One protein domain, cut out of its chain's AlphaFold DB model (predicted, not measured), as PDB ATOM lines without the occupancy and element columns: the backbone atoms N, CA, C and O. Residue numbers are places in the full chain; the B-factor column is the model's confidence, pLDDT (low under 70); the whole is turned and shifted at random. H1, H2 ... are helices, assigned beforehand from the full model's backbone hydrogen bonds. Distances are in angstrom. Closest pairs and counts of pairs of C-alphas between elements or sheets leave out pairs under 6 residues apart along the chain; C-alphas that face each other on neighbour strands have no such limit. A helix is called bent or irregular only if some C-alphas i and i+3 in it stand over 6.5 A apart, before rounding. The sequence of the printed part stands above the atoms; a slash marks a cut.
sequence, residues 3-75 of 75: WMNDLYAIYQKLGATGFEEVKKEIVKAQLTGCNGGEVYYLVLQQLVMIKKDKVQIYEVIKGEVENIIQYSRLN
ATOM      1  N   TRP A   3     172.593 163.131 162.863       89.56
ATOM      2  CA  TRP A   3     173.505 163.498 163.958       89.56
ATOM      3  C   TRP A   3     174.623 162.475 164.238       89.56
ATOM      4  O   TRP A   3     175.692 162.852 164.706       89.56
ATOM      5  N   MET A   4     174.415 161.182 163.945       91.25
ATOM      6  CA  MET A   4     175.471 160.172 164.106       91.25
ATOM      7  C   MET A   4     176.572 160.351 163.057       91.25
ATOM      8  O   MET A   4     177.736 160.136 163.369       91.25
ATOM      9  N   ASN A   5     176.228 160.775 161.835       94.12
ATOM     10  CA  ASN A   5     177.226 161.067 160.803       94.12
ATOM     11  C   ASN A   5     178.089 162.268 161.205       94.12
ATOM     12  O   ASN A   5     179.310 162.205 161.081       94.12
ATOM     13  N   ASP A   6     177.461 163.318 161.745       95.75
ATOM     14  CA  ASP A   6     178.171 164.461 162.323       95.75
ATOM     15  C   ASP A   6     179.087 164.006 163.478       95.75
ATOM     16  O   ASP A   6     180.259 164.369 163.520       95.75
ATOM     17  N   LEU A   7     178.613 163.122 164.367       95.56
ATOM     18  CA  LEU A   7     179.424 162.568 165.459       95.56
ATOM     19  C   LEU A   7     180.642 161.774 164.951       95.56
ATOM     20  O   LEU A   7     181.745 161.921 165.480       95.56
ATOM     21  N   TYR A   8     180.484 160.964 163.902       95.75
ATOM     22  CA  TYR A   8     181.615 160.269 163.282       95.75
ATOM     23  C   TYR A   8     182.622 161.244 162.662       95.75
ATOM     24  O   TYR A   8     183.828 161.048 162.815       95.75
ATOM     25  N   ALA A   9     182.151 162.307 162.006       97.06
ATOM     26  CA  ALA A   9     183.022 163.349 161.472       97.06
ATOM     27  C   ALA A   9     183.809 164.063 162.586       97.06
ATOM     28  O   ALA A   9     185.010 164.290 162.426       97.06
ATOM     29  N   ILE A  10     183.191 164.317 163.747       97.31
ATOM     30  CA  ILE A  10     183.883 164.828 164.943       97.31
ATOM     31  C   ILE A  10     185.032 163.892 165.339       97.31
ATOM     32  O   ILE A  10     186.158 164.355 165.526       97.31
ATOM     33  N   TYR A  11     184.803 162.577 165.409       97.50
ATOM     34  CA  TYR A  11     185.861 161.619 165.759       97.50
ATOM     35  C   TYR A  11     187.035 161.630 164.779       97.50
ATOM     36  O   TYR A  11     188.186 161.553 165.213       97.50
ATOM     37  N   GLN A  12     186.762 161.743 163.478       96.94
ATOM     38  CA  GLN A  12     187.811 161.822 162.460       96.94
ATOM     39  C   GLN A  12     188.632 163.105 162.605       96.94
ATOM     40  O   GLN A  12     189.860 163.046 162.622       96.94
ATOM     41  N   LYS A  13     187.971 164.256 162.782       97.50
ATOM     42  CA  LYS A  13     188.648 165.548 162.948       97.50
ATOM     43  C   LYS A  13     189.522 165.580 164.195       97.50
ATOM     44  O   LYS A  13     190.688 165.938 164.096       97.50
ATOM     45  N   LEU A  14     188.989 165.147 165.340       96.62
ATOM     46  CA  LEU A  14     189.749 165.114 166.593       96.62
ATOM     47  C   LEU A  14     190.963 164.183 166.504       96.62
ATOM     48  O   LEU A  14     192.011 164.508 167.056       96.62
ATOM     49  N   GLY A  15     190.845 163.058 165.790       94.62
ATOM     50  CA  GLY A  15     191.982 162.173 165.533       94.62
ATOM     51  C   GLY A  15     193.032 162.809 164.619       94.62
ATOM     52  O   GLY A  15     194.220 162.769 164.926       94.62
ATOM     53  N   ALA A  16     192.603 163.462 163.535       95.69
ATOM     54  CA  ALA A  16     193.502 164.130 162.593       95.69
ATOM     55  C   ALA A  16     194.261 165.317 163.215       95.69
ATOM     56  O   ALA A  16     195.385 165.602 162.809       95.69
ATOM     57  N   THR A  17     193.672 165.997 164.202       94.88
ATOM     58  CA  THR A  17     194.291 167.141 164.891       94.88
ATOM     59  C   THR A  17     195.001 166.774 166.196       94.88
ATOM     60  O   THR A  17     195.519 167.663 166.867       94.88
ATOM     61  N   GLY A  18     195.025 165.495 166.586       93.81
ATOM     62  CA  GLY A  18     195.709 165.029 167.799       93.81
ATOM     63  C   GLY A  18     194.950 165.250 169.116       93.81
ATOM     64  O   GLY A  18     195.514 165.037 170.187       93.81
ATOM     65  N   PHE A  19     193.665 165.616 169.077       95.50
ATOM     66  CA  PHE A  19     192.814 165.794 170.264       95.50
ATOM     67  C   PHE A  19     192.203 164.467 170.755       95.50
ATOM     68  O   PHE A  19     190.999 164.358 171.009       95.50
ATOM     69  N   GLU A  20     193.040 163.437 170.899       94.50
ATOM     70  CA  GLU A  20     192.610 162.074 171.240       94.50
ATOM     71  C   GLU A  20     191.958 161.971 172.629       94.50
ATOM     72  O   GLU A  20     191.055 161.161 172.828       94.50
ATOM     73  N   GLU A  21     192.347 162.809 173.591       95.06
ATOM     74  CA  GLU A  21     191.703 162.836 174.913       95.06
ATOM     75  C   GLU A  21     190.242 163.286 174.828       95.06
ATOM     76  O   GLU A  21     189.357 162.628 175.371       95.06
ATOM     77  N   VAL A  22     189.960 164.343 174.062       95.31
ATOM     78  CA  VAL A  22     188.586 164.834 173.872       95.31
ATOM     79  C   VAL A  22     187.748 163.831 173.093       95.31
ATOM     80  O   VAL A  22     186.589 163.590 173.426       95.31
ATOM     81  N   LYS A  23     188.339 163.173 172.095       96.50
ATOM     82  CA  LYS A  23     187.680 162.073 171.389       96.50
ATOM     83  C   LYS A  23     187.295 160.945 172.351       96.50
ATOM     84  O   LYS A  23     186.159 160.477 172.298       96.50
ATOM     85  N   LYS A  24     188.191 160.545 173.261       95.88
ATOM     86  CA  LYS A  24     187.900 159.528 174.291       95.88
ATOM     87  C   LYS A  24     186.782 159.964 175.240       95.88
ATOM     88  O   LYS A  24     185.945 159.132 175.580       95.88
ATOM     89  N   GLU A  25     186.733 161.236 175.640       95.06
ATOM     90  CA  GLU A  25     185.641 161.773 176.471       95.06
ATOM     91  C   GLU A  25     184.276 161.628 175.780       95.06
ATOM     92  O   GLU A  25     183.325 161.135 176.388       95.06
ATOM     93  N   ILE A  26     184.180 161.993 174.497       95.56
ATOM     94  CA  ILE A  26     182.925 161.894 173.738       95.56
ATOM     95  C   ILE A  26     182.533 160.425 173.516       95.56
ATOM     96  O   ILE A  26     181.374 160.061 173.709       95.56
ATOM     97  N   VAL A  27     183.494 159.556 173.181       95.19
ATOM     98  CA  VAL A  27     183.249 158.108 173.043       95.19
ATOM     99  C   VAL A  27     182.749 157.513 174.358       95.19
ATOM    100  O   VAL A  27     181.815 156.714 174.360       95.19
ATOM    101  N   LYS A  28     183.320 157.928 175.495       94.56
ATOM    102  CA  LYS A  28     182.842 157.505 176.813       94.56
ATOM    103  C   LYS A  28     181.390 157.935 177.036       94.56
ATOM    104  O   LYS A  28     180.593 157.098 177.442       94.56
ATOM    105  N   ALA A  29     181.031 159.181 176.717       93.44
ATOM    106  CA  ALA A  29     179.649 159.655 176.813       93.44
ATOM    107  C   ALA A  29     178.685 158.827 175.939       93.44
ATOM    108  O   ALA A  29     177.610 158.442 176.401       93.44
ATOM    109  N   GLN A  30     179.096 158.470 174.716       92.38
ATOM    110  CA  GLN A  30     178.324 157.599 173.826       92.38
ATOM    111  C   GLN A  30     178.102 156.202 174.431       92.38
ATOM    112  O   GLN A  30     176.977 155.704 174.430       92.38
ATOM    113  N   LEU A  31     179.158 155.569 174.958       91.56
ATOM    114  CA  LEU A  31     179.082 154.231 175.555       91.56
ATOM    115  C   LEU A  31     178.254 154.224 176.843       91.56
ATOM    116  O   LEU A  31     177.404 153.353 177.021       91.56
ATOM    117  N   THR A  32     178.450 155.214 177.717       89.75
ATOM    118  CA  THR A  32     177.643 155.378 178.931       89.75
ATOM    119  C   THR A  32     176.170 155.551 178.582       89.75
ATOM    120  O   THR A  32     175.320 154.870 179.153       89.75
ATOM    121  N   GLY A  33     175.859 156.390 177.593       80.62
ATOM    122  CA  GLY A  33     174.480 156.607 177.174       80.62
ATOM    123  C   GLY A  33     173.868 155.390 176.487       80.62
ATOM    124  O   GLY A  33     172.658 155.208 176.557       80.62
ATOM    125  N   CYS A  34     174.673 154.513 175.881       79.44
ATOM    126  CA  CYS A  34     174.181 153.270 175.282       79.44
ATOM    127  C   CYS A  34     173.645 152.309 176.349       79.44
ATOM    128  O   CYS A  34     172.646 151.636 176.116       79.44
ATOM    129  N   ASN A  35     174.266 152.299 177.530       76.44
ATOM    130  CA  ASN A  35     173.814 151.489 178.660       76.44
ATOM    131  C   ASN A  35     172.559 152.069 179.337       76.44
ATOM    132  O   ASN A  35     171.799 151.317 179.939       76.44
ATOM    133  N   GLY A  36     172.347 153.387 179.247       71.56
ATOM    134  CA  GLY A  36     171.220 154.092 179.875       71.56
ATOM    135  C   GLY A  36     170.059 154.457 178.940       71.56
ATOM    136  O   GLY A  36     169.051 154.964 179.411       71.56
ATOM    137  N   GLY A  37     170.182 154.238 177.625       80.75
ATOM    138  CA  GLY A  37     169.211 154.717 176.629       80.75
ATOM    139  C   GLY A  37     169.297 156.222 176.319       80.75
ATOM    140  O   GLY A  37     168.464 156.751 175.590       80.75
ATOM    141  N   GLU A  38     170.325 156.913 176.817       88.19
ATOM    142  CA  GLU A  38     170.483 158.377 176.778       88.19
ATOM    143  C   GLU A  38     171.675 158.829 175.906       88.19
ATOM    144  O   GLU A  38     172.231 159.909 176.106       88.19
ATOM    145  N   VAL A  39     172.085 158.010 174.923       89.44
ATOM    146  CA  VAL A  39     173.262 158.251 174.050       89.44
ATOM    147  C   VAL A  39     173.314 159.687 173.538       89.44
ATOM    148  O   VAL A  39     174.333 160.362 173.670       89.44
ATOM    149  N   TYR A  40     172.212 160.151 172.948       89.88
ATOM    150  CA  TYR A  40     172.156 161.468 172.327       89.88
ATOM    151  C   TYR A  40     172.344 162.593 173.351       89.88
ATOM    152  O   TYR A  40     173.115 163.520 173.113       89.88
ATOM    153  N   TYR A  41     171.688 162.485 174.508       91.12
ATOM    154  CA  TYR A  41     171.740 163.501 175.554       91.12
ATOM    155  C   TYR A  41     173.144 163.637 176.153       91.12
ATOM    156  O   TYR A  41     173.666 164.748 176.243       91.12
ATOM    157  N   LEU A  42     173.795 162.521 176.491       93.12
ATOM    158  CA  LEU A  42     175.138 162.558 177.080       93.12
ATOM    159  C   LEU A  42     176.195 163.053 176.088       93.12
ATOM    160  O   LEU A  42     177.082 163.822 176.460       93.12
ATOM    161  N   VAL A  43     176.082 162.670 174.812       94.75
ATOM    162  CA  VAL A  43     176.937 163.230 173.757       94.75
ATOM    163  C   VAL A  43     176.708 164.738 173.642       94.75
ATOM    164  O   VAL A  43     177.675 165.498 173.647       94.75
ATOM    165  N   LEU A  44     175.454 165.193 173.603       94.25
ATOM    166  CA  LEU A  44     175.122 166.616 173.506       94.25
ATOM    167  C   LEU A  44     175.697 167.422 174.680       94.25
ATOM    168  O   LEU A  44     176.292 168.476 174.456       94.25
ATOM    169  N   GLN A  45     175.580 166.919 175.913       94.06
ATOM    170  CA  GLN A  45     176.179 167.548 177.093       94.06
ATOM    171  C   GLN A  45     177.696 167.713 176.939       94.06
ATOM    172  O   GLN A  45     178.223 168.800 177.187       94.06
ATOM    173  N   GLN A  46     178.396 166.673 176.472       95.69
ATOM    174  CA  GLN A  46     179.838 166.745 176.248       95.69
ATOM    175  C   GLN A  46     180.203 167.792 175.187       95.69
ATOM    176  O   GLN A  46     181.144 168.563 175.377       95.69
ATOM    177  N   LEU A  47     179.444 167.871 174.090       95.38
ATOM    178  CA  LEU A  47     179.679 168.857 173.032       95.38
ATOM    179  C   LEU A  47     179.436 170.298 173.509       95.38
ATOM    180  O   LEU A  47     180.191 171.201 173.145       95.38
ATOM    181  N   VAL A  48     178.435 170.520 174.366       94.62
ATOM    182  CA  VAL A  48     178.183 171.832 174.986       94.62
ATOM    183  C   VAL A  48     179.320 172.230 175.932       94.62
ATOM    184  O   VAL A  48     179.751 173.383 175.905       94.62
ATOM    185  N   MET A  49     179.855 171.290 176.720       95.38
ATOM    186  CA  MET A  49     181.027 171.549 177.567       95.38
ATOM    187  C   MET A  49     182.262 171.898 176.727       95.38
ATOM    188  O   MET A  49     182.936 172.883 177.010       95.38
ATOM    189  N   ILE A  50     182.518 171.174 175.631       94.62
ATOM    190  CA  ILE A  50     183.618 171.487 174.703       94.62
ATOM    191  C   ILE A  50     183.458 172.893 174.108       94.62
ATOM    192  O   ILE A  50     184.424 173.656 174.081       94.62
ATOM    193  N   LYS A  51     182.244 173.262 173.683       94.75
ATOM    194  CA  LYS A  51     181.936 174.602 173.163       94.75
ATOM    195  C   LYS A  51     182.237 175.714 174.172       94.75
ATOM    196  O   LYS A  51     182.672 176.789 173.770       94.75
ATOM    197  N   LYS A  52     181.993 175.466 175.461       94.19
ATOM    198  CA  LYS A  52     182.194 176.450 176.532       94.19
ATOM    199  C   LYS A  52     183.655 176.539 176.982       94.19
ATOM    200  O   LYS A  52     184.184 177.639 177.101       94.19
ATOM    201  N   ASP A  53     184.292 175.393 177.207       94.75
ATOM    202  CA  ASP A  53     185.540 175.315 177.974       94.75
ATOM    203  C   ASP A  53     186.770 175.007 177.101       94.75
ATOM    204  O   ASP A  53     187.904 175.225 177.522       94.75
ATOM    205  N   LYS A  54     186.577 174.516 175.867       93.88
ATOM    206  CA  LYS A  54     187.654 174.073 174.962       93.88
ATOM    207  C   LYS A  54     187.561 174.778 173.600       93.88
ATOM    208  O   LYS A  54     187.483 174.127 172.560       93.88
ATOM    209  N   VAL A  55     187.608 176.117 173.602       93.88
ATOM    210  CA  VAL A  55     187.383 176.989 172.420       93.88
ATOM    211  C   VAL A  55     188.181 176.566 171.179       93.88
ATOM    212  O   VAL A  55     187.615 176.466 170.095       93.88
ATOM    213  N   GLN A  56     189.476 176.265 171.324       94.56
ATOM    214  CA  GLN A  56     190.322 175.847 170.195       94.56
ATOM    215  C   GLN A  56     189.841 174.540 169.551       94.56
ATOM    216  O   GLN A  56     189.847 174.402 168.333       94.56
ATOM    217  N   ILE A  57     189.399 173.587 170.372       96.00
ATOM    218  CA  ILE A  57     188.910 172.286 169.912       96.00
ATOM    219  C   ILE A  57     187.527 172.451 169.294       96.00
ATOM    220  O   ILE A  57     187.257 171.885 168.240       96.00
ATOM    221  N   TYR A  58     186.677 173.271 169.913       97.25
ATOM    222  CA  TYR A  58     185.361 173.599 169.386       97.25
ATOM    223  C   TYR A  58     185.439 174.172 167.971       97.25
ATOM    224  O   TYR A  58     184.712 173.690 167.113       97.25
ATOM    225  N   GLU A  59     186.338 175.116 167.682       96.88
ATOM    226  CA  GLU A  59     186.450 175.691 166.331       96.88
ATOM    227  C   GLU A  59     186.783 174.640 165.252       96.88
ATOM    228  O   GLU A  59     186.308 174.759 164.123       96.88
ATOM    229  N   VAL A  60     187.494 173.557 165.592       96.75
ATOM    230  CA  VAL A  60     187.774 172.449 164.656       96.75
ATOM    231  C   VAL A  60     186.510 171.656 164.302       96.75
ATOM    232  O   VAL A  60     186.348 171.212 163.163       96.75
ATOM    233  N   ILE A  61     185.605 171.474 165.264       97.12
ATOM    234  CA  ILE A  61     184.422 170.603 165.146       97.12
ATOM    235  C   ILE A  61     183.090 171.369 165.114       97.12
ATOM    236  O   ILE A  61     182.015 170.775 165.188       97.12
ATOM    237  N   LYS A  62     183.151 172.698 165.029       96.69
ATOM    238  CA  LYS A  62     182.023 173.619 165.208       96.69
ATOM    239  C   LYS A  62     180.844 173.324 164.296       96.69
ATOM    240  O   LYS A  62     179.710 173.344 164.757       96.69
ATOM    241  N   GLY A  63     181.103 173.036 163.020       95.88
ATOM    242  CA  GLY A  63     180.046 172.750 162.048       95.88
ATOM    243  C   GLY A  63     179.196 171.548 162.459       95.88
ATOM    244  O   GLY A  63     177.974 171.639 162.526       95.88
ATOM    245  N   GLU A  64     179.847 170.441 162.806       96.31
ATOM    246  CA  GLU A  64     179.184 169.211 163.240       96.31
ATOM    247  C   GLU A  64     178.509 169.387 164.605       96.31
ATOM    248  O   GLU A  64     177.387 168.924 164.806       96.31
ATOM    249  N   VAL A  65     179.154 170.098 165.537       94.81
ATOM    250  CA  VAL A  65     178.580 170.391 166.858       94.81
ATOM    251  C   VAL A  65     177.288 171.196 166.734       94.81
ATOM    252  O   VAL A  65     176.287 170.832 167.350       94.81
ATOM    253  N   GLU A  66     177.270 172.253 165.923       94.88
ATOM    254  CA  GLU A  66     176.065 173.059 165.714       94.88
ATOM    255  C   GLU A  66     174.954 172.255 165.023       94.88
ATOM    256  O   GLU A  66     173.798 172.349 165.439       94.88
ATOM    257  N   ASN A  67     175.283 171.399 164.048       93.31
ATOM    258  CA  ASN A  67     174.310 170.495 163.420       93.31
ATOM    259  C   ASN A  67     173.669 169.543 164.444       93.31
ATOM    260  O   ASN A  67     172.447 169.361 164.449       93.31
ATOM    261  N   ILE A  68     174.476 168.959 165.338       92.75
ATOM    262  CA  ILE A  68     173.995 168.060 166.394       92.75
ATOM    263  C   ILE A  68     173.126 168.823 167.400       92.75
ATOM    264  O   ILE A  68     172.067 168.319 167.768       92.75
ATOM    265  N   ILE A  69     173.514 170.032 167.818       89.31
ATOM    266  CA  ILE A  69     172.710 170.868 168.728       89.31
ATOM    267  C   ILE A  69     171.372 171.247 168.081       89.31
ATOM    268  O   ILE A  69     170.331 171.209 168.735       89.31
ATOM    269  N   GLN A  70     171.370 171.598 166.794       86.94
ATOM    270  CA  GLN A  70     170.147 171.941 166.070       86.94
ATOM    271  C   GLN A  70     169.201 170.747 165.914       86.94
ATOM    272  O   GLN A  70     167.987 170.935 165.968       86.94
ATOM    273  N   TYR A  71     169.725 169.525 165.793       80.50
ATOM    274  CA  TYR A  71     168.904 168.312 165.759       80.50
ATOM    275  C   TYR A  71     168.010 168.164 167.006       80.50
ATOM    276  O   TYR A  71     166.872 167.716 166.881       80.50
ATOM    277  N   SER A  72     168.481 168.607 168.180       71.00
ATOM    278  CA  SER A  72     167.712 168.625 169.438       71.00
ATOM    279  C   SER A  72     166.606 169.677 169.452       71.00
ATOM    280  O   SER A  72     165.720 169.599 170.291       71.00
ATOM    281  N   ARG A  73     166.697 170.718 168.621       67.62
ATOM    282  CA  ARG A  73     165.704 171.804 168.590       67.62
ATOM    283  C   ARG A  73     164.540 171.510 167.647       67.62
ATOM    284  O   ARG A  73     163.542 172.218 167.691       67.62
ATOM    285  N   LEU A  74     164.709 170.532 166.760       58.78
ATOM    286  CA  LEU A  74     163.748 170.176 165.715       58.78
ATOM    287  C   LEU A  74     162.973 168.883 166.020       58.78
ATOM    288  O   LEU A  74     162.061 168.557 165.265       58.78
ATOM    289  N   ASN A  75     163.333 168.165 167.087       51.72
ATOM    290  CA  ASN A  75     162.632 166.986 167.608       51.72
ATOM    291  C   ASN A  75     162.222 167.238 169.056       51.72
ATOM    292  O   ASN A  75     161.183 166.681 169.462       51.72
TER     293      ASN A  75
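AT A GLANCE: This is residues 3 to 75 of the 75 residues of an uncharacterized protein of Chitinophaga agrisoli (UniProt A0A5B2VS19). Four helices form a small up-and-down bundle, each running against the one before it; H1, H2, H3 and H4 stand in a ring, and H4 comes back beside H1 to close it. H2 and H4 are on opposite sides of the ring; H1 and H2 splay from the end where their link joins them, and H4 is kinked. The printed part has 73 residues with four named helices and no named strand: all helix. It is compact, with a radius of gyration of the C-alphas of 11.3 A, and rounded, with spans of 30 by 25 by 22 A.

HOW THE PARTS SIT: H2, residues 20 to 36, touches H3, residues 39 to 53, opposite ways at a shallow tilt of 32 degrees; their closest C-alphas, of Gly 33 and Val 39, are 3.7 A apart. H1, residues 3 to 16, touches H2 with residues 10 to 15 alone, opposite ways at a shallow tilt of 29 degrees; the closest C-alphas, of Tyr 11 and Lys 23, are 5.9 A apart. H4, residues 55 to 71, touches H1, opposite ways at a shallow tilt of 12 degrees; the closest C-alphas, of Asp 6 and Glu 64, are 4.9 A apart. H3 and H4 touch, opposite ways at a tilt of 37 degrees, only just steep; the closest C-alphas, of Lys 51 and Tyr 58, are 5.2 A apart. H1 and H3 are near each other; H2 and H4 are only just apart, at 8.4 A. Every O i to N i+4 pair is within hydrogen-bond range in H1, H2 and H3, and 10 of 13 in H4.

IN THESE COORDINATES: H2 measures 24.4 A from first to last C-alpha, H4 21.5 A, H3 21.4 A and H1 20.1 A. H1 begins at C-alpha 3 (173.505, 163.498, 163.958), and H4 ends at C-alpha 71 (168.904, 168.312, 165.759). H4 is irregular, with C-alphas 60 and 63 8.2 A apart, and has a kink of 78 degrees near residue 62.

THE WHOLE: The two farthest C-alphas, of Gly 18 and Asn 75, are 33.1 A apart. The printed part has no cut, and its three links are tight. Mean pLDDT of the printed part is 91.3; residues 73 to 75 are under 70.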